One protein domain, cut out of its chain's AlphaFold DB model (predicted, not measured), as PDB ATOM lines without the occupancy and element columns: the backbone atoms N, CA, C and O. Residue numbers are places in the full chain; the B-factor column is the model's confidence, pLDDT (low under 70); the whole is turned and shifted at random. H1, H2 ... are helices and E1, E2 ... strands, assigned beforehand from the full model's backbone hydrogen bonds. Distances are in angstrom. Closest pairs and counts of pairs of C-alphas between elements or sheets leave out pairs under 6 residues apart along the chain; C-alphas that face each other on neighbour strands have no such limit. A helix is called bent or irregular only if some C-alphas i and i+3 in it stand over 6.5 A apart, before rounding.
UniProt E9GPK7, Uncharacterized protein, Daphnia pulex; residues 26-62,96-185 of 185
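This is residues 26 to 62 and 96 to 185 of the 185 residues of an uncharacterized protein of Daphnia pulex (UniProt E9GPK7). A small, twisted sheet of four strands, E2, E1, E4 and E5, makes the core; the long kinked helix H3 packs at one side of it, with H4 beside H3, and short H5 grazes the sheet. H1 lies well away from this core, and the long strand E1 runs on past its paired residues. The printed part has 127 residues with five named helices and five named strands, in the order H1 H2 E1 E2 E3 H3 E4 H4 E5 H5. The sheet, ordered E2 E1 E4 E5, is mixed, and the class is mixed, helices and strands. The whole is compact, with a radius of gyration of the C-alphas of 14.7 A and spans of 41 by 35 by 31 A.

H1, residues 27 to 40, touches no helix and is not on the sheet. H2, residues 45 to 49, is only just not on it, with 4 pairs of C-alphas within 10 A. E1, residues 52 to 60, is antiparallel to E2, residues 96 to 100, with N 53 and O 99 2.8 A apart, within hydrogen-bond range. E3, residues 108 to 110, pairs with no named strand; its Tyr 108 has its C-alpha 5.0 A from that of Trp 96, the closest pair with E2. H3, residues 116 to 135, is on the sheet at a height of 3.1 A, at the sheet's level. E4, residues 142 to 145, is parallel to E1, with N 145 and O 52 2.8 A apart. H4, residues 155 to 163, touches H3, which touches it with residues 116 to 120 alone; the closest C-alphas of the two, those of Ser 116 and Thr 157, are 6.0 A apart. Their lines stand at a shallow tilt of 25 degrees, the same way. E5, residues 167 to 169, is parallel to E4, with N 168 and O 142 2.9 A apart; E4, H4 and E5 form a strand-helix-strand unit, two parallel neighbour strands with a helix between, with a right-handed crossover. H5, residues 181 to 184, only grazes the sheet; its closest C-alpha pair with E1 is Ile 182 and Phe 53, 6.2 A. Every O i to N i+4 pair is within hydrogen-bond range in H1, H2 and H4; in H3 it is 12 of 16, and H5 is too short for one.

H1 begins at C-alpha 27, (272.453, 129.663, 247.991), and is 20.1 A long. E1 is 25.6 A, E2 14.3 A and H4 12.4 A long. H3, 25.3 A long, has a kink of 34 degrees near residue 124 and is only just irregular, with C-alphas 126 and 129 7.0 A apart. H5 ends at C-alpha 184, (276.107, 143.453, 226.055).

The C-alphas of Ser 62 and Phe 139, the two farthest apart, are 45.9 A apart. Residues 63 to 95 are not printed, and C-alphas 62 and 96 across the cut are 20.2 A apart. Of the links that are printed whole, E5 to H5 is long. Mean pLDDT of the printed part is 93.0; residue 62 is under 70.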
ATOM      1  N   THR A  26     275.032 128.878 243.888       94.19
ATOM      2  CA  THR A  26     274.831 128.397 245.261       94.19
ATOM      3  C   THR A  26     273.821 129.285 245.995       94.19
ATOM      4  O   THR A  26     273.446 130.355 245.499       94.19
ATOM      5  N   GLU A  27     273.374 128.864 247.176       95.50
ATOM      6  CA  GLU A  27     272.453 129.663 247.991       95.50
ATOM      7  C   GLU A  27     273.089 130.983 248.446       95.50
ATOM      8  O   GLU A  27     272.432 132.023 248.417       95.50
ATOM      9  N   GLU A  28     274.391 130.991 248.739       94.31
ATOM     10  CA  GLU A  28     275.129 132.209 249.084       94.31
ATOM     11  C   GLU A  28     275.153 133.196 247.910       94.31
ATOM     12  O   GLU A  28     274.896 134.387 248.095       94.31
ATOM     13  N   HIS A  29     275.387 132.712 246.681       93.31
ATOM     14  CA  HIS A  29     275.324 133.561 245.488       93.31
ATOM     15  C   HIS A  29     273.927 134.162 245.303       93.31
ATOM     16  O   HIS A  29     273.795 135.350 245.011       93.31
ATOM     17  N   ARG A  30     272.868 133.362 245.484       93.62
ATOM     18  CA  ARG A  30     271.478 133.833 245.362       93.62
ATOM     19  C   ARG A  30     271.155 134.888 246.412       93.62
ATOM     20  O   ARG A  30     270.581 135.918 246.064       93.62
ATOM     21  N   ALA A  31     271.554 134.660 247.661       95.31
ATOM     22  CA  ALA A  31     271.346 135.593 248.761       95.31
ATOM     23  C   ALA A  31     272.067 136.928 248.520       95.31
ATOM     24  O   ALA A  31     271.438 137.979 248.630       95.31
ATOM     25  N   ALA A  32     273.343 136.899 248.117       93.75
ATOM     26  CA  ALA A  32     274.119 138.106 247.826       93.75
ATOM     27  C   ALA A  32     273.521 138.909 246.660       93.75
ATOM     28  O   ALA A  32     273.342 140.122 246.757       93.75
ATOM     29  N   ARG A  33     273.126 138.226 245.579       94.19
ATOM     30  CA  ARG A  33     272.462 138.859 244.430       94.19
ATOM     31  C   ARG A  33     271.109 139.461 244.801       94.19
ATOM     32  O   ARG A  33     270.792 140.563 244.363       94.19
ATOM     33  N   LEU A  34     270.313 138.766 245.615       95.06
ATOM     34  CA  LEU A  34     269.026 139.275 246.087       95.06
ATOM     35  C   LEU A  34     269.202 140.488 247.006       95.06
ATOM     36  O   LEU A  34     268.440 141.445 246.896       95.06
ATOM     37  N   HIS A  35     270.198 140.456 247.895       95.31
ATOM     38  CA  HIS A  35     270.545 141.590 248.747       95.31
ATOM     39  C   HIS A  35     270.925 142.810 247.903       95.31
ATOM     40  O   HIS A  35     270.343 143.878 248.086       95.31
ATOM     41  N   PHE A  36     271.819 142.625 246.931       95.38
ATOM     42  CA  PHE A  36     272.212 143.665 245.987       95.38
ATOM     43  C   PHE A  36     271.004 144.255 245.249       95.38
ATOM     44  O   PHE A  36     270.771 145.461 245.295       95.38
ATOM     45  N   ALA A  37     270.180 143.402 244.635       94.81
ATOM     46  CA  ALA A  37     269.002 143.845 243.901       94.81
ATOM     47  C   ALA A  37     268.047 144.644 244.799       94.81
ATOM     48  O   ALA A  37     267.631 145.737 244.434       94.81
ATOM     49  N   ARG A  38     267.747 144.153 246.008       96.25
ATOM     50  CA  ARG A  38     266.886 144.863 246.970       96.25
ATOM     51  C   ARG A  38     267.467 146.201 247.416       96.25
ATOM     52  O   ARG A  38     266.707 147.137 247.632       96.25
ATOM     53  N   ARG A  39     268.791 146.295 247.555       95.25
ATOM     54  CA  ARG A  39     269.474 147.529 247.953       95.25
ATOM     55  C   ARG A  39     269.349 148.610 246.884       95.25
ATOM     56  O   ARG A  39     269.075 149.755 247.225       95.25
ATOM     57  N   TYR A  40     269.530 148.246 245.616       94.81
ATOM     58  CA  TYR A  40     269.636 149.226 244.537       94.81
ATOM     59  C   TYR A  40     268.389 149.363 243.643       94.81
ATOM     60  O   TYR A  40     268.335 150.280 242.829       94.81
ATOM     61  N   VAL A  41     267.352 148.529 243.805       94.81
ATOM     62  CA  VAL A  41     266.114 148.606 242.994       94.81
ATOM     63  C   VAL A  41     265.384 149.948 243.117       94.81
ATOM     64  O   VAL A  41     264.701 150.363 242.186       94.81
ATOM     65  N   HIS A  42     265.529 150.637 244.251       95.75
ATOM     66  CA  HIS A  42     264.893 151.934 244.505       95.75
ATOM     67  C   HIS A  42     265.803 153.132 244.207       95.75
ATOM     68  O   HIS A  42     265.378 154.272 244.388       95.75
ATOM     69  N   TYR A  43     267.046 152.899 243.774       94.62
ATOM     70  CA  TYR A  43     267.938 153.994 243.409       94.62
ATOM     71  C   TYR A  43     267.438 154.668 242.125       94.62
ATOM     72  O   TYR A  43     267.021 153.974 241.192       94.62
ATOM     73  N   PRO A  44     267.470 156.011 242.054       95.19
ATOM     74  CA  PRO A  44     266.990 156.733 240.887       95.19
ATOM     75  C   PRO A  44     267.870 156.441 239.670       95.19
ATOM     76  O   PRO A  44     269.072 156.215 239.795       95.19
ATOM     77  N   THR A  45     267.296 156.532 238.471       93.31
ATOM     78  CA  THR A  45     268.052 156.400 237.213       93.31
ATOM     79  C   THR A  45     269.221 157.381 237.137       93.31
ATOM     80  O   THR A  45     270.257 157.045 236.574       93.31
ATOM     81  N   GLU A  46     269.087 158.563 237.747       92.56
ATOM     82  CA  GLU A  46     270.163 159.554 237.788       92.56
ATOM     83  C   GLU A  46     271.398 159.042 238.535       92.56
ATOM     84  O   GLU A  46     272.504 159.342 238.120       92.56
ATOM     85  N   PHE A  47     271.253 158.195 239.560       93.44
ATOM     86  CA  PHE A  47     272.414 157.540 240.169       93.44
ATOM     87  C   PHE A  47     273.124 156.642 239.149       93.44
ATOM     88  O   PHE A  47     274.319 156.786 238.909       93.44
ATOM     89  N   TRP A  48     272.371 155.752 238.499       94.81
ATOM     90  CA  TRP A  48     272.908 154.784 237.536       94.81
ATOM     91  C   TRP A  48     273.506 155.423 236.290       94.81
ATOM     92  O   TRP A  48     274.412 154.854 235.687       94.81
ATOM     93  N   ARG A  49     273.024 156.613 235.921       93.81
ATOM     94  CA  ARG A  49     273.561 157.404 234.817       93.81
ATOM     95  C   ARG A  49     275.050 157.679 234.986       93.81
ATOM     96  O   ARG A  49     275.747 157.654 233.981       93.81
ATOM     97  N   TRP A  50     275.515 157.894 236.215       93.56
ATOM     98  CA  TRP A  50     276.902 158.244 236.531       93.56
ATOM     99  C   TRP A  50     277.754 157.051 236.988       93.56
ATOM    100  O   TRP A  50     278.937 157.223 237.271       93.56
ATOM    101  N   VAL A  51     277.188 155.839 237.046       96.12
ATOM    102  CA  VAL A  51     277.940 154.627 237.402       96.12
ATOM    103  C   VAL A  51     278.720 154.118 236.193       96.12
ATOM    104  O   VAL A  51     278.144 153.865 235.132       96.12
ATOM    105  N   ILE A  52     280.026 153.906 236.369       97.56
ATOM    106  CA  ILE A  52     280.881 153.284 235.354       97.56
ATOM    107  C   ILE A  52     280.871 151.767 235.537       97.56
ATOM    108  O   ILE A  52     281.414 151.226 236.494       97.56
ATOM    109  N   PHE A  53     280.297 151.057 234.582       97.19
ATOM    110  CA  PHE A  53     280.331 149.606 234.507       97.19
ATOM    111  C   PHE A  53     281.606 149.153 233.813       97.19
ATOM    112  O   PHE A  53     281.782 149.465 232.640       97.19
ATOM    113  N   THR A  54     282.497 148.447 234.513       96.75
ATOM    114  CA  THR A  54     283.778 147.990 233.948       96.75
ATOM    115  C   THR A  54     283.841 146.475 233.845       96.75
ATOM    116  O   THR A  54     283.184 145.767 234.611       96.75
ATOM    117  N   ASP A  55     284.615 145.978 232.882       94.19
ATOM    118  CA  ASP A  55     284.925 144.556 232.750       94.19
ATOM    119  C   ASP A  55     286.195 144.317 231.907       94.19
ATOM    120  O   ASP A  55     286.729 145.212 231.240       94.19
ATOM    121  N   LYS A  56     286.692 143.079 231.941       92.75
ATOM    122  CA  LYS A  56     287.752 142.576 231.076       92.75
ATOM    123  C   LYS A  56     287.181 141.648 230.004       92.75
ATOM    124  O   LYS A  56     286.782 140.521 230.286       92.75
ATOM    125  N   LYS A  57     287.347 142.028 228.734       90.88
ATOM    126  CA  LYS A  57     287.013 141.171 227.588       90.88
ATOM    127  C   LYS A  57     288.255 140.566 226.946       90.88
ATOM    128  O   LYS A  57     289.249 141.252 226.717       90.88
ATOM    129  N   SER A  58     288.190 139.279 226.603       89.75
ATOM    130  CA  SER A  58     289.233 138.582 225.842       89.75
ATOM    131  C   SER A  58     288.672 138.017 224.540       89.75
ATOM    132  O   SER A  58     287.793 137.158 224.561       89.75
ATOM    133  N   TRP A  59     289.237 138.427 223.407       86.50
ATOM    134  CA  TRP A  59     288.978 137.816 222.102       86.50
ATOM    135  C   TRP A  59     290.149 136.933 221.707       86.50
ATOM    136  O   TRP A  59     291.304 137.324 221.864       86.50
ATOM    137  N   SER A  60     289.878 135.747 221.166       84.81
ATOM    138  CA  SER A  60     290.933 134.865 220.663       84.81
ATOM    139  C   SER A  60     290.703 134.509 219.205       84.81
ATOM    140  O   SER A  60     289.579 134.181 218.841       84.81
ATOM    141  N   SER A  61     291.765 134.494 218.395       77.75
ATOM    142  CA  SER A  61     291.733 134.165 216.959       77.75
ATOM    143  C   SER A  61     291.384 132.701 216.644       77.75
ATOM    144  O   SER A  61     291.646 132.219 215.544       77.75
ATOM    145  N   SER A  62     290.807 131.960 217.597       65.44
ATOM    146  CA  SER A  62     290.278 130.627 217.330       65.44
ATOM    147  C   SER A  62     289.290 130.704 216.172       65.44
ATOM    148  O   SER A  62     288.355 131.500 216.220       65.44
ATOM    149  N   TRP A  96     290.749 145.745 229.092       95.88
ATOM    150  CA  TRP A  96     289.908 146.260 230.155       95.88
ATOM    151  C   TRP A  96     289.267 147.555 229.664       95.88
ATOM    152  O   TRP A  96     289.917 148.335 228.963       95.88
ATOM    153  N   GLY A  97     288.008 147.773 230.012       96.25
ATOM    154  CA  GLY A  97     287.291 148.992 229.671       96.25
ATOM    155  C   GLY A  97     286.053 149.172 230.529       96.25
ATOM    156  O   GLY A  97     285.677 148.285 231.296       96.25
ATOM    157  N   GLY A  98     285.422 150.329 230.378       96.94
ATOM    158  CA  GLY A  98     284.198 150.685 231.065       96.94
ATOM    159  C   GLY A  98     283.211 151.414 230.168       96.94
ATOM    160  O   GLY A  98     283.587 152.021 229.167       96.94
ATOM    161  N   MET A  99     281.944 151.380 230.559       96.38
ATOM    162  CA  MET A  99     280.863 152.160 229.969       96.38
ATOM    163  C   MET A  99     280.075 152.867 231.068       96.38
ATOM    164  O   MET A  99     279.943 152.362 232.179       96.38
ATOM    165  N   TRP A 100     279.491 154.003 230.741       96.06
ATOM    166  CA  TRP A 100     278.477 154.681 231.541       96.06
ATOM    167  C   TRP A 100     277.473 155.322 230.579       96.06
ATOM    168  O   TRP A 100     277.648 155.242 229.361       96.06
ATOM    169  N   LEU A 101     276.400 155.945 231.073       94.44
ATOM    170  CA  LEU A 101     275.357 156.445 230.167       94.44
ATOM    171  C   LEU A 101     275.875 157.516 229.188       94.44
ATOM    172  O   LEU A 101     275.361 157.625 228.078       94.44
ATOM    173  N   GLY A 102     276.882 158.298 229.586       92.69
ATOM    174  CA  GLY A 102     277.471 159.349 228.756       92.69
ATOM    175  C   GLY A 102     278.582 158.895 227.808       92.69
ATOM    176  O   GLY A 102     278.991 159.689 226.966       92.69
ATOM    177  N   GLY A 103     279.067 157.649 227.890       94.00
ATOM    178  CA  GLY A 103     280.111 157.183 226.980       94.00
ATOM    179  C   GLY A 103     280.881 155.944 227.430       94.00
ATOM    180  O   GLY A 103     280.457 155.171 228.287       94.00
ATOM    181  N   ILE A 104     282.041 155.757 226.805       95.81
ATOM    182  CA  ILE A 104     282.957 154.626 226.995       95.81
ATOM    183  C   ILE A 104     284.300 155.159 227.487       95.81
ATOM    184  O   ILE A 104     284.779 156.186 227.005       95.81
ATOM    185  N   THR A 105     284.919 154.454 228.433       96.38
ATOM    186  CA  THR A 105     286.269 154.782 228.898       96.38
ATOM    187  C   THR A 105     287.302 154.413 227.827       96.38
ATOM    188  O   THR A 105     287.036 153.568 226.963       96.38
ATOM    189  N   PRO A 106     288.533 154.943 227.910       96.94
ATOM    190  CA  PRO A 106     289.653 154.394 227.162       96.94
ATOM    191  C   PRO A 106     289.832 152.899 227.461       96.94
ATOM    192  O   PRO A 106     289.615 152.442 228.588       96.94
ATOM    193  N   LEU A 107     290.237 152.140 226.441       95.94
ATOM    194  CA  LEU A 107     290.553 150.723 226.583       95.94
ATOM    195  C   LEU A 107     292.008 150.545 227.010       95.94
ATOM    196  O   LEU A 107     292.928 151.007 226.335       95.94
ATOM    197  N   TYR A 108     292.221 149.775 228.072       95.75
ATOM    198  CA  TYR A 108     293.545 149.327 228.475       95.75
ATOM    199  C   TYR A 108     293.833 147.938 227.899       95.75
ATOM    200  O   TYR A 108     293.141 146.961 228.196       95.75
ATOM    201  N   ARG A 109     294.881 147.812 227.076       95.06
ATOM    202  CA  ARG A 109     295.302 146.514 226.533       95.06
ATOM    203  C   ARG A 109     296.030 145.698 227.599       95.06
ATOM    204  O   ARG A 109     297.151 146.013 227.988       95.06
ATOM    205  N   VAL A 110     295.441 144.566 227.966       92.50
ATOM    206  CA  VAL A 110     296.007 143.610 228.918       92.50
ATOM    207  C   VAL A 110     296.935 142.651 228.170       92.50
ATOM    208  O   VAL A 110     296.485 141.755 227.455       92.50
ATOM    209  N   THR A 111     298.246 142.863 228.299       84.25
ATOM    210  CA  THR A 111     299.273 142.076 227.593       84.25
ATOM    211  C   THR A 111     299.671 140.799 228.329       84.25
ATOM    212  O   THR A 111     299.977 139.804 227.677       84.25
ATOM    213  N   ASN A 112     299.612 140.803 229.662       79.19
ATOM    214  CA  ASN A 112     299.945 139.680 230.538       79.19
ATOM    215  C   ASN A 112     298.843 139.477 231.591       79.19
ATOM    216  O   ASN A 112     297.866 140.225 231.638       79.19
ATOM    217  N   ASN A 113     298.994 138.479 232.464       83.25
ATOM    218  CA  ASN A 113     298.141 138.379 233.646       83.25
ATOM    219  C   ASN A 113     298.339 139.622 234.523       83.25
ATOM    220  O   ASN A 113     299.441 139.854 235.012       83.25
ATOM    221  N   LEU A 114     297.269 140.398 234.702       88.75
ATOM    222  CA  LEU A 114     297.241 141.555 235.591       88.75
ATOM    223  C   LEU A 114     297.469 141.098 237.033       88.75
ATOM    224  O   LEU A 114     296.689 140.306 237.559       88.75
ATOM    225  N   THR A 115     298.519 141.606 237.672       94.81
ATOM    226  CA  THR A 115     298.650 141.569 239.134       94.81
ATOM    227  C   THR A 115     297.844 142.710 239.759       94.81
ATOM    228  O   THR A 115     297.501 143.672 239.077       94.81
ATOM    229  N   SER A 116     297.572 142.646 241.066       95.69
ATOM    230  CA  SER A 116     296.920 143.757 241.780       95.69
ATOM    231  C   SER A 116     297.707 145.072 241.658       95.69
ATOM    232  O   SER A 116     297.106 146.111 241.407       95.69
ATOM    233  N   ALA A 117     299.044 145.027 241.722       96.12
ATOM    234  CA  ALA A 117     299.886 146.207 241.512       96.12
ATOM    235  C   ALA A 117     299.745 146.774 240.092       96.12
ATOM    236  O   ALA A 117     299.520 147.964 239.927       96.12
ATOM    237  N   GLN A 118     299.790 145.923 239.061       95.38
ATOM    238  CA  GLN A 118     299.599 146.369 237.676       95.38
ATOM    239  C   GLN A 118     298.179 146.874 237.410       95.38
ATOM    240  O   GLN A 118     297.990 147.746 236.567       95.38
ATOM    241  N   TYR A 119     297.183 146.315 238.096       96.38
ATOM    242  CA  TYR A 119     295.813 146.801 238.036       96.38
ATOM    243  C   TYR A 119     295.723 148.221 238.601       96.38
ATOM    244  O   TYR A 119     295.220 149.111 237.925       96.38
ATOM    245  N   VAL A 120     296.298 148.461 239.780       97.19
ATOM    246  CA  VAL A 120     296.366 149.805 240.363       97.19
ATOM    247  C   VAL A 120     297.097 150.772 239.429       97.19
ATOM    248  O   VAL A 120     296.495 151.742 238.985       97.19
ATOM    249  N   THR A 121     298.344 150.480 239.055       96.75
ATOM    250  CA  THR A 121     299.182 151.447 238.327       96.75
ATOM    251  C   THR A 121     298.707 151.698 236.900       96.75
ATOM    252  O   THR A 121     298.710 152.825 236.416       96.75
ATOM    253  N   ASN A 122     298.303 150.649 236.183       95.88
ATOM    254  CA  ASN A 122     298.046 150.768 234.749       95.88
ATOM    255  C   ASN A 122     296.565 151.000 234.445       95.88
ATOM    256  O   ASN A 122     296.239 151.676 233.467       95.88
ATOM    257  N   VAL A 123     295.671 150.422 235.252       96.44
ATOM    258  CA  VAL A 123     294.226 150.498 235.023       96.44
ATOM    259  C   VAL A 123     293.613 151.623 235.843       96.44
ATOM    260  O   VAL A 123     293.044 152.537 235.256       96.44
ATOM    261  N   LEU A 124     293.752 151.601 237.170       96.94
ATOM    262  CA  LEU A 124     293.123 152.615 238.018       96.94
ATOM    263  C   LEU A 124     293.808 153.980 237.868       96.94
ATOM    264  O   LEU A 124     293.168 154.924 237.417       96.94
ATOM    265  N   GLU A 125     295.105 154.076 238.159       96.94
ATOM    266  CA  GLU A 125     295.893 155.314 238.047       96.94
ATOM    267  C   GLU A 125     296.123 155.731 236.593       96.94
ATOM    268  O   GLU A 125     296.005 156.903 236.252       96.94
ATOM    269  N   GLY A 126     296.474 154.774 235.731       96.44
ATOM    270  CA  GLY A 126     296.897 155.067 234.363       96.44
ATOM    271  C   GLY A 126     295.759 155.302 233.370       96.44
ATOM    272  O   GLY A 126     295.986 155.930 232.338       96.44
ATOM    273  N   THR A 127     294.553 154.795 233.650       96.75
ATOM    274  CA  THR A 127     293.441 154.815 232.684       96.75
ATOM    275  C   THR A 127     292.162 155.409 233.274       96.75
ATOM    276  O   THR A 127     291.637 156.381 232.732       96.75
ATOM    277  N   LEU A 128     291.647 154.849 234.372       96.81
ATOM    278  CA  LEU A 128     290.329 155.208 234.901       96.81
ATOM    279  C   LEU A 128     290.328 156.567 235.607       96.81
ATOM    280  O   LEU A 128     289.483 157.404 235.308       96.81
ATOM    281  N   LEU A 129     291.264 156.806 236.524       95.81
ATOM    282  CA  LEU A 129     291.323 158.038 237.306       95.81
ATOM    283  C   LEU A 129     291.525 159.296 236.436       95.81
ATOM    284  O   LEU A 129     290.797 160.269 236.650       95.81
ATOM    285  N   PRO A 130     292.426 159.310 235.432       95.75
ATOM    286  CA  PRO A 130     292.565 160.450 234.531       95.75
ATOM    287  C   PRO A 130     291.290 160.704 233.726       95.75
ATOM    288  O   PRO A 130     290.879 161.853 233.584       95.75
ATOM    289  N   TYR A 131     290.636 159.639 233.249       95.62
ATOM    290  CA  TYR A 131     289.367 159.743 232.529       95.62
ATOM    291  C   TYR A 131     288.267 160.338 233.412       95.62
ATOM    292  O   TYR A 131     287.602 161.287 233.010       95.62
ATOM    293  N   VAL A 132     288.123 159.838 234.642       94.75
ATOM    294  CA  VAL A 132     287.162 160.373 235.612       94.75
ATOM    295  C   VAL A 132     287.426 161.847 235.904       94.75
ATOM    296  O   VAL A 132     286.500 162.647 235.892       94.75
ATOM    297  N   THR A 133     288.689 162.221 236.096       93.44
ATOM    298  CA  THR A 133     289.074 163.606 236.404       93.44
ATOM    299  C   THR A 133     288.766 164.568 235.250       93.44
ATOM    300  O   THR A 133     288.507 165.744 235.487       93.44
ATOM    301  N   ALA A 134     288.809 164.083 234.006       93.19
ATOM    302  CA  ALA A 134     288.534 164.883 232.815       93.19
ATOM    303  C   ALA A 134     287.035 164.989 232.482       93.19
ATOM    304  O   ALA A 134     286.582 166.054 232.070       93.19
ATOM    305  N   GLU A 135     286.279 163.899 232.641       91.81
ATOM    306  CA  GLU A 135     284.902 163.793 232.134       91.81
ATOM    307  C   GLU A 135     283.818 163.998 233.203       91.81
ATOM    308  O   GLU A 135     282.682 164.333 232.864       91.81
ATOM    309  N   PHE A 136     284.129 163.789 234.488       91.88
ATOM    310  CA  PHE A 136     283.141 163.850 235.567       91.88
ATOM    311  C   PHE A 136     283.279 165.132 236.400       91.88
ATOM    312  O   PHE A 136     284.374 165.682 236.531       91.88
ATOM    313  N   PRO A 137     282.176 165.629 236.993       84.75
ATOM    314  CA  PRO A 137     282.221 166.792 237.871       84.75
ATOM    315  C   PRO A 137     283.168 166.579 239.060       84.75
ATOM    316  O   PRO A 137     283.055 165.594 239.782       84.75
ATOM    317  N   ALA A 138     284.053 167.544 239.315       77.12
ATOM    318  CA  ALA A 138     285.114 167.429 240.325       77.12
ATOM    319  C   ALA A 138     284.630 167.303 241.787       77.12
ATOM    320  O   ALA A 138     285.439 167.029 242.671       77.12
ATOM    321  N   PHE A 139     283.346 167.546 242.060       72.62
ATOM    322  CA  PHE A 139     282.803 167.608 243.421       72.62
ATOM    323  C   PHE A 139     282.185 166.295 243.907       72.62
ATOM    324  O   PHE A 139     282.006 166.144 245.114       72.62
ATOM    325  N   ASP A 140     281.902 165.351 243.004       86.00
ATOM    326  CA  ASP A 140     281.225 164.102 243.347       86.00
ATOM    327  C   ASP A 140     282.131 162.884 243.106       86.00
ATOM    328  O   ASP A 140     282.742 162.764 242.040       86.00
ATOM    329  N   PRO A 141     282.212 161.944 244.067       92.25
ATOM    330  CA  PRO A 141     282.859 160.662 243.844       92.25
ATOM    331  C   PRO A 141     282.196 159.904 242.698       92.25
ATOM    332  O   PRO A 141     280.971 159.761 242.655       92.25
ATOM    333  N   VAL A 142     283.007 159.332 241.815       95.81
ATOM    334  CA  VAL A 142     282.508 158.481 240.741       95.81
ATOM    335  C   VAL A 142     282.451 157.043 241.211       95.81
ATOM    336  O   VAL A 142     283.441 156.453 241.650       95.81
ATOM    337  N   VAL A 143     281.262 156.466 241.096       96.75
ATOM    338  CA  VAL A 143     281.026 155.067 241.421       96.75
ATOM    339  C   VAL A 143     281.349 154.212 240.203       96.75
ATOM    340  O   VAL A 143     280.859 154.474 239.105       96.75
ATOM    341  N   PHE A 144     282.131 153.153 240.392       97.06
ATOM    342  CA  PHE A 144     282.400 152.178 239.342       97.06
ATOM    343  C   PHE A 144     282.157 150.748 239.820       97.06
ATOM    344  O   PHE A 144     282.265 150.429 241.001       97.06
ATOM    345  N   VAL A 145     281.813 149.873 238.884       96.19
ATOM    346  CA  VAL A 145     281.594 148.445 239.111       96.19
ATOM    347  C   VAL A 145     282.825 147.682 238.657       96.19
ATOM    348  O   VAL A 145     283.281 147.866 237.531       96.19
ATOM    349  N   GLN A 146     283.309 146.782 239.508       93.00
ATOM    350  CA  GLN A 146     284.324 145.779 239.192       93.00
ATOM    351  C   GLN A 146     283.880 144.420 239.744       93.00
ATOM    352  O   GLN A 146     283.113 144.355 240.706       93.00
ATOM    353  N   ASP A 147     284.340 143.327 239.136       89.25
ATOM    354  CA  ASP A 147     284.012 141.986 239.619       89.25
ATOM    355  C   ASP A 147     284.740 141.645 240.933       89.25
ATOM    356  O   ASP A 147     285.732 142.273 241.315       89.25
ATOM    357  N   ASN A 148     284.286 140.585 241.607       89.25
ATOM    358  CA  ASN A 148     284.915 140.093 242.834       89.25
ATOM    359  C   ASN A 148     286.160 139.223 242.576       89.25
ATOM    360  O   ASN A 148     286.417 138.266 243.310       89.25
ATOM    361  N   SER A 149     286.943 139.513 241.532       89.94
ATOM    362  CA  SER A 149     288.195 138.797 241.297       89.94
ATOM    363  C   SER A 149     289.209 139.042 242.421       89.94
ATOM    364  O   SER A 149     289.175 140.043 243.146       89.94
ATOM    365  N   ALA A 150     290.148 138.104 242.567       93.75
ATOM    366  CA  ALA A 150     291.163 138.154 243.615       93.75
ATOM    367  C   ALA A 150     292.062 139.397 243.517       93.75
ATOM    368  O   ALA A 150     292.533 139.885 244.539       93.75
ATOM    369  N   ILE A 151     292.294 139.921 242.307       94.88
ATOM    370  CA  ILE A 151     293.140 141.103 242.112       94.88
ATOM    371  C   ILE A 151     292.433 142.388 242.545       94.88
ATOM    372  O   ILE A 151     293.077 143.226 243.162       94.88
ATOM    373  N   HIS A 152     291.123 142.511 242.306       93.69
ATOM    374  CA  HIS A 152     290.334 143.676 242.718       93.69
ATOM    375  C   HIS A 152     290.140 143.723 244.241       93.69
ATOM    376  O   HIS A 152     290.093 144.793 244.840       93.69
ATOM    377  N   ASN A 153     290.079 142.548 244.878       94.25
ATOM    378  CA  ASN A 153     289.923 142.403 246.328       94.25
ATOM    379  C   ASN A 153     291.247 142.303 247.099       94.25
ATOM    380  O   ASN A 153     291.234 142.183 248.327       94.25
ATOM    381  N   ALA A 154     292.387 142.331 246.407       96.50
ATOM    382  CA  ALA A 154     293.686 142.267 247.056       96.50
ATOM    383  C   ALA A 154     293.906 143.490 247.957       96.50
ATOM    384  O   ALA A 154     293.427 144.587 247.665       96.50
ATOM    385  N   HIS A 155     294.678 143.306 249.031       97.38
ATOM    386  CA  HIS A 155     294.984 144.362 250.002       97.38
ATOM    387  C   HIS A 155     295.464 145.648 249.329       97.38
ATOM    388  O   HIS A 155     294.915 146.713 249.572       97.38
ATOM    389  N   HIS A 156     296.416 145.515 248.406       97.00
ATOM    390  CA  HIS A 156     297.008 146.642 247.699       97.00
ATOM    391  C   HIS A 156     295.984 147.450 246.883       97.00
ATOM    392  O   HIS A 156     295.975 148.675 246.950       97.00
ATOM    393  N   THR A 157     295.069 146.787 246.167       97.38
ATOM    394  CA  THR A 157     293.999 147.477 245.424       97.38
ATOM    395  C   THR A 157     293.006 148.159 246.360       97.38
ATOM    396  O   THR A 157     292.594 149.288 246.101       97.38
ATOM    397  N   ARG A 158     292.646 147.511 247.472       96.69
ATOM    398  CA  ARG A 158     291.730 148.084 248.465       96.69
ATOM    399  C   ARG A 158     292.324 149.292 249.185       96.69
ATOM    400  O   ARG A 158     291.618 150.276 249.369       96.69
ATOM    401  N   GLU A 159     293.596 149.225 249.574       97.69
ATOM    402  CA  GLU A 159     294.318 150.360 250.160       97.69
ATOM    403  C   GLU A 159     294.379 151.530 249.188       97.69
ATOM    404  O   GLU A 159     294.084 152.658 249.571       97.69
ATOM    405  N   TRP A 160     294.701 151.260 247.922       97.94
ATOM    406  CA  TRP A 160     294.741 152.308 246.915       97.94
ATOM    407  C   TRP A 160     293.381 153.000 246.760       97.94
ATOM    408  O   TRP A 160     293.318 154.223 246.822       97.94
ATOM    409  N   LEU A 161     292.285 152.237 246.650       97.00
ATOM    410  CA  LEU A 161     290.930 152.799 246.568       97.00
ATOM    411  C   LEU A 161     290.555 153.608 247.819       97.00
ATOM    412  O   LEU A 161     289.919 154.650 247.703       97.00
ATOM    413  N   ALA A 162     290.986 153.179 249.008       96.69
ATOM    414  CA  ALA A 162     290.749 153.923 250.245       96.69
ATOM    415  C   ALA A 162     291.471 155.285 250.280       96.69
ATOM    416  O   ALA A 162     290.993 156.212 250.930       96.69
ATOM    417  N   LEU A 163     292.600 155.415 249.573       97.00
ATOM    418  CA  LEU A 163     293.361 156.662 249.444       97.00
ATOM    419  C   LEU A 163     292.861 157.573 248.308       97.00
ATOM    420  O   LEU A 163     293.281 158.726 248.239       97.00
ATOM    421  N   HIS A 164     291.969 157.086 247.439       95.31
ATOM    422  CA  HIS A 164     291.469 157.805 246.261       95.31
ATOM    423  C   HIS A 164     289.936 157.929 246.309       95.31
ATOM    424  O   HIS A 164     289.241 157.292 245.513       95.31
ATOM    425  N   PRO A 165     289.383 158.754 247.222       93.31
ATOM    426  CA  PRO A 165     287.942 158.841 247.473       93.31
ATOM    427  C   PRO A 165     287.117 159.325 246.271       93.31
ATOM    428  O   PRO A 165     285.902 159.163 246.272       93.31
ATOM    429  N   GLN A 166     287.751 159.887 245.240       93.50
ATOM    430  CA  GLN A 166     287.113 160.227 243.968       93.50
ATOM    431  C   GLN A 166     286.644 159.002 243.164       93.50
ATOM    432  O   GLN A 166     285.827 159.154 242.259       93.50
ATOM    433  N   LEU A 167     287.145 157.800 243.474       95.25
ATOM    434  CA  LEU A 167     286.714 156.541 242.869       95.25
ATOM    435  C   LEU A 167     286.165 155.603 243.940       95.25
ATOM    436  O   LEU A 167     286.884 155.149 244.827       95.25
ATOM    437  N   VAL A 168     284.890 155.246 243.814       96.00
ATOM    438  CA  VAL A 168     284.207 154.356 244.755       96.00
ATOM    439  C   VAL A 168     283.814 153.071 244.042       96.00
ATOM    440  O   VAL A 168     282.954 153.069 243.163       96.00
ATOM    441  N   ALA A 169     284.425 151.956 244.439       95.88
ATOM    442  CA  ALA A 169     284.000 150.645 243.966       95.88
ATOM    443  C   ALA A 169     282.634 150.292 244.574       95.88
ATOM    444  O   ALA A 169     282.476 150.256 245.797       95.88
ATOM    445  N   LEU A 170     281.643 150.031 243.723       95.38
ATOM    446  CA  LEU A 170     280.331 149.552 244.138       95.38
ATOM    447  C   LEU A 170     280.454 148.126 244.696       95.38
ATOM    448  O   LEU A 170     281.163 147.295 244.127       95.38
ATOM    449  N   ASP A 171     279.727 147.830 245.773       92.06
ATOM    450  CA  ASP A 171     279.654 146.491 246.367       92.06
ATOM    451  C   ASP A 171     278.896 145.530 245.434       92.06
ATOM    452  O   ASP A 171     277.671 145.385 245.500       92.06
ATOM    453  N   TRP A 172     279.625 144.950 244.479       94.12
ATOM    454  CA  TRP A 172     279.074 144.101 243.431       94.12
ATOM    455  C   TRP A 172     278.923 142.653 243.918       94.12
ATOM    456  O   TRP A 172     279.844 142.087 244.512       94.12
ATOM    457  N   PRO A 173     277.789 141.986 243.647       93.06
ATOM    458  CA  PRO A 173     277.588 140.618 244.084       93.06
ATOM    459  C   PRO A 173     278.425 139.649 243.243       93.06
ATOM    460  O   PRO A 173     278.580 139.784 242.025       93.06
ATOM    461  N   THR A 174     278.915 138.594 243.889       88.12
ATOM    462  CA  THR A 174     279.630 137.508 243.211       88.12
ATOM    463  C   THR A 174     278.748 136.866 242.135       88.12
ATOM    464  O   THR A 174     277.537 136.716 242.312       88.12
ATOM    465  N   LYS A 175     279.356 136.468 241.008       85.56
ATOM    466  CA  LYS A 175     278.646 135.913 239.839       85.56
ATOM    467  C   LYS A 175     277.551 136.846 239.299       85.56
ATOM    468  O   LYS A 175     276.496 136.370 238.895       85.56
ATOM    469  N   GLY A 176     277.787 138.158 239.292       83.38
ATOM    470  CA  GLY A 176     276.835 139.172 238.822       83.38
ATOM    471  C   GLY A 176     276.959 139.586 237.352       83.38
ATOM    472  O   GLY A 176     276.542 140.688 237.024       83.38
ATOM    473  N   ALA A 177     277.552 138.765 236.480       84.69
ATOM    474  CA  ALA A 177     277.827 139.147 235.086       84.69
ATOM    475  C   ALA A 177     276.560 139.559 234.308       84.69
ATOM    476  O   ALA A 177     276.556 140.555 233.603       84.69
ATOM    477  N   ASP A 178     275.439 138.864 234.511       87.75
ATOM    478  CA  ASP A 178     274.148 139.185 233.882       87.75
ATOM    479  C   ASP A 178     273.529 140.514 234.348       87.75
ATOM    480  O   ASP A 178     272.602 141.007 233.713       87.75
ATOM    481  N   MET A 179     274.022 141.085 235.450       89.88
ATOM    482  CA  MET A 179     273.605 142.399 235.944       89.88
ATOM    483  C   MET A 179     274.526 143.522 235.456       89.88
ATOM    484  O   MET A 179     274.205 144.684 235.682       89.88
ATOM    485  N   ASN A 180     275.652 143.199 234.808       93.12
ATOM    486  CA  ASN A 180     276.623 144.173 234.322       93.12
ATOM    487  C   ASN A 180     276.308 144.542 232.855       93.12
ATOM    488  O   ASN A 180     276.519 143.713 231.969       93.12
ATOM    489  N   PRO A 181     275.812 145.759 232.552       93.19
ATOM    490  CA  PRO A 181     275.388 146.128 231.202       93.19
ATOM    491  C   PRO A 181     276.492 146.043 230.145       93.19
ATOM    492  O   PRO A 181     276.171 145.795 228.982       93.19
ATOM    493  N   ILE A 182     277.766 146.193 230.538       94.06
ATOM    494  CA  ILE A 182     278.913 146.154 229.615       94.06
ATOM    495  C   ILE A 182     279.077 144.808 228.911       94.06
ATOM    496  O   ILE A 182     279.628 144.756 227.821       94.06
ATOM    497  N   GLU A 183     278.535 143.726 229.471       90.44
ATOM    498  CA  GLU A 183     278.571 142.403 228.838       90.44
ATOM    499  C   GLU A 183     277.768 142.341 227.526       90.44
ATOM    500  O   GLU A 183     277.946 141.410 226.736       90.44
ATOM    501  N   ASN A 184     276.892 143.325 227.285       89.25
ATOM    502  CA  ASN A 184     276.107 143.453 226.055       89.25
ATOM    503  C   ASN A 184     276.779 144.320 224.975       89.25
ATOM    504  O   ASN A 184     276.196 144.475 223.900       89.25
ATOM    505  N   ILE A 185     277.948 144.901 225.262       83.81
ATOM    506  CA  ILE A 185     278.742 145.711 224.325       83.81
ATOM    507  C   ILE A 185     279.841 144.847 223.698       83.81
ATOM    508  O   ILE A 185     279.974 144.896 222.454       83.81
TER     509      ILE A 185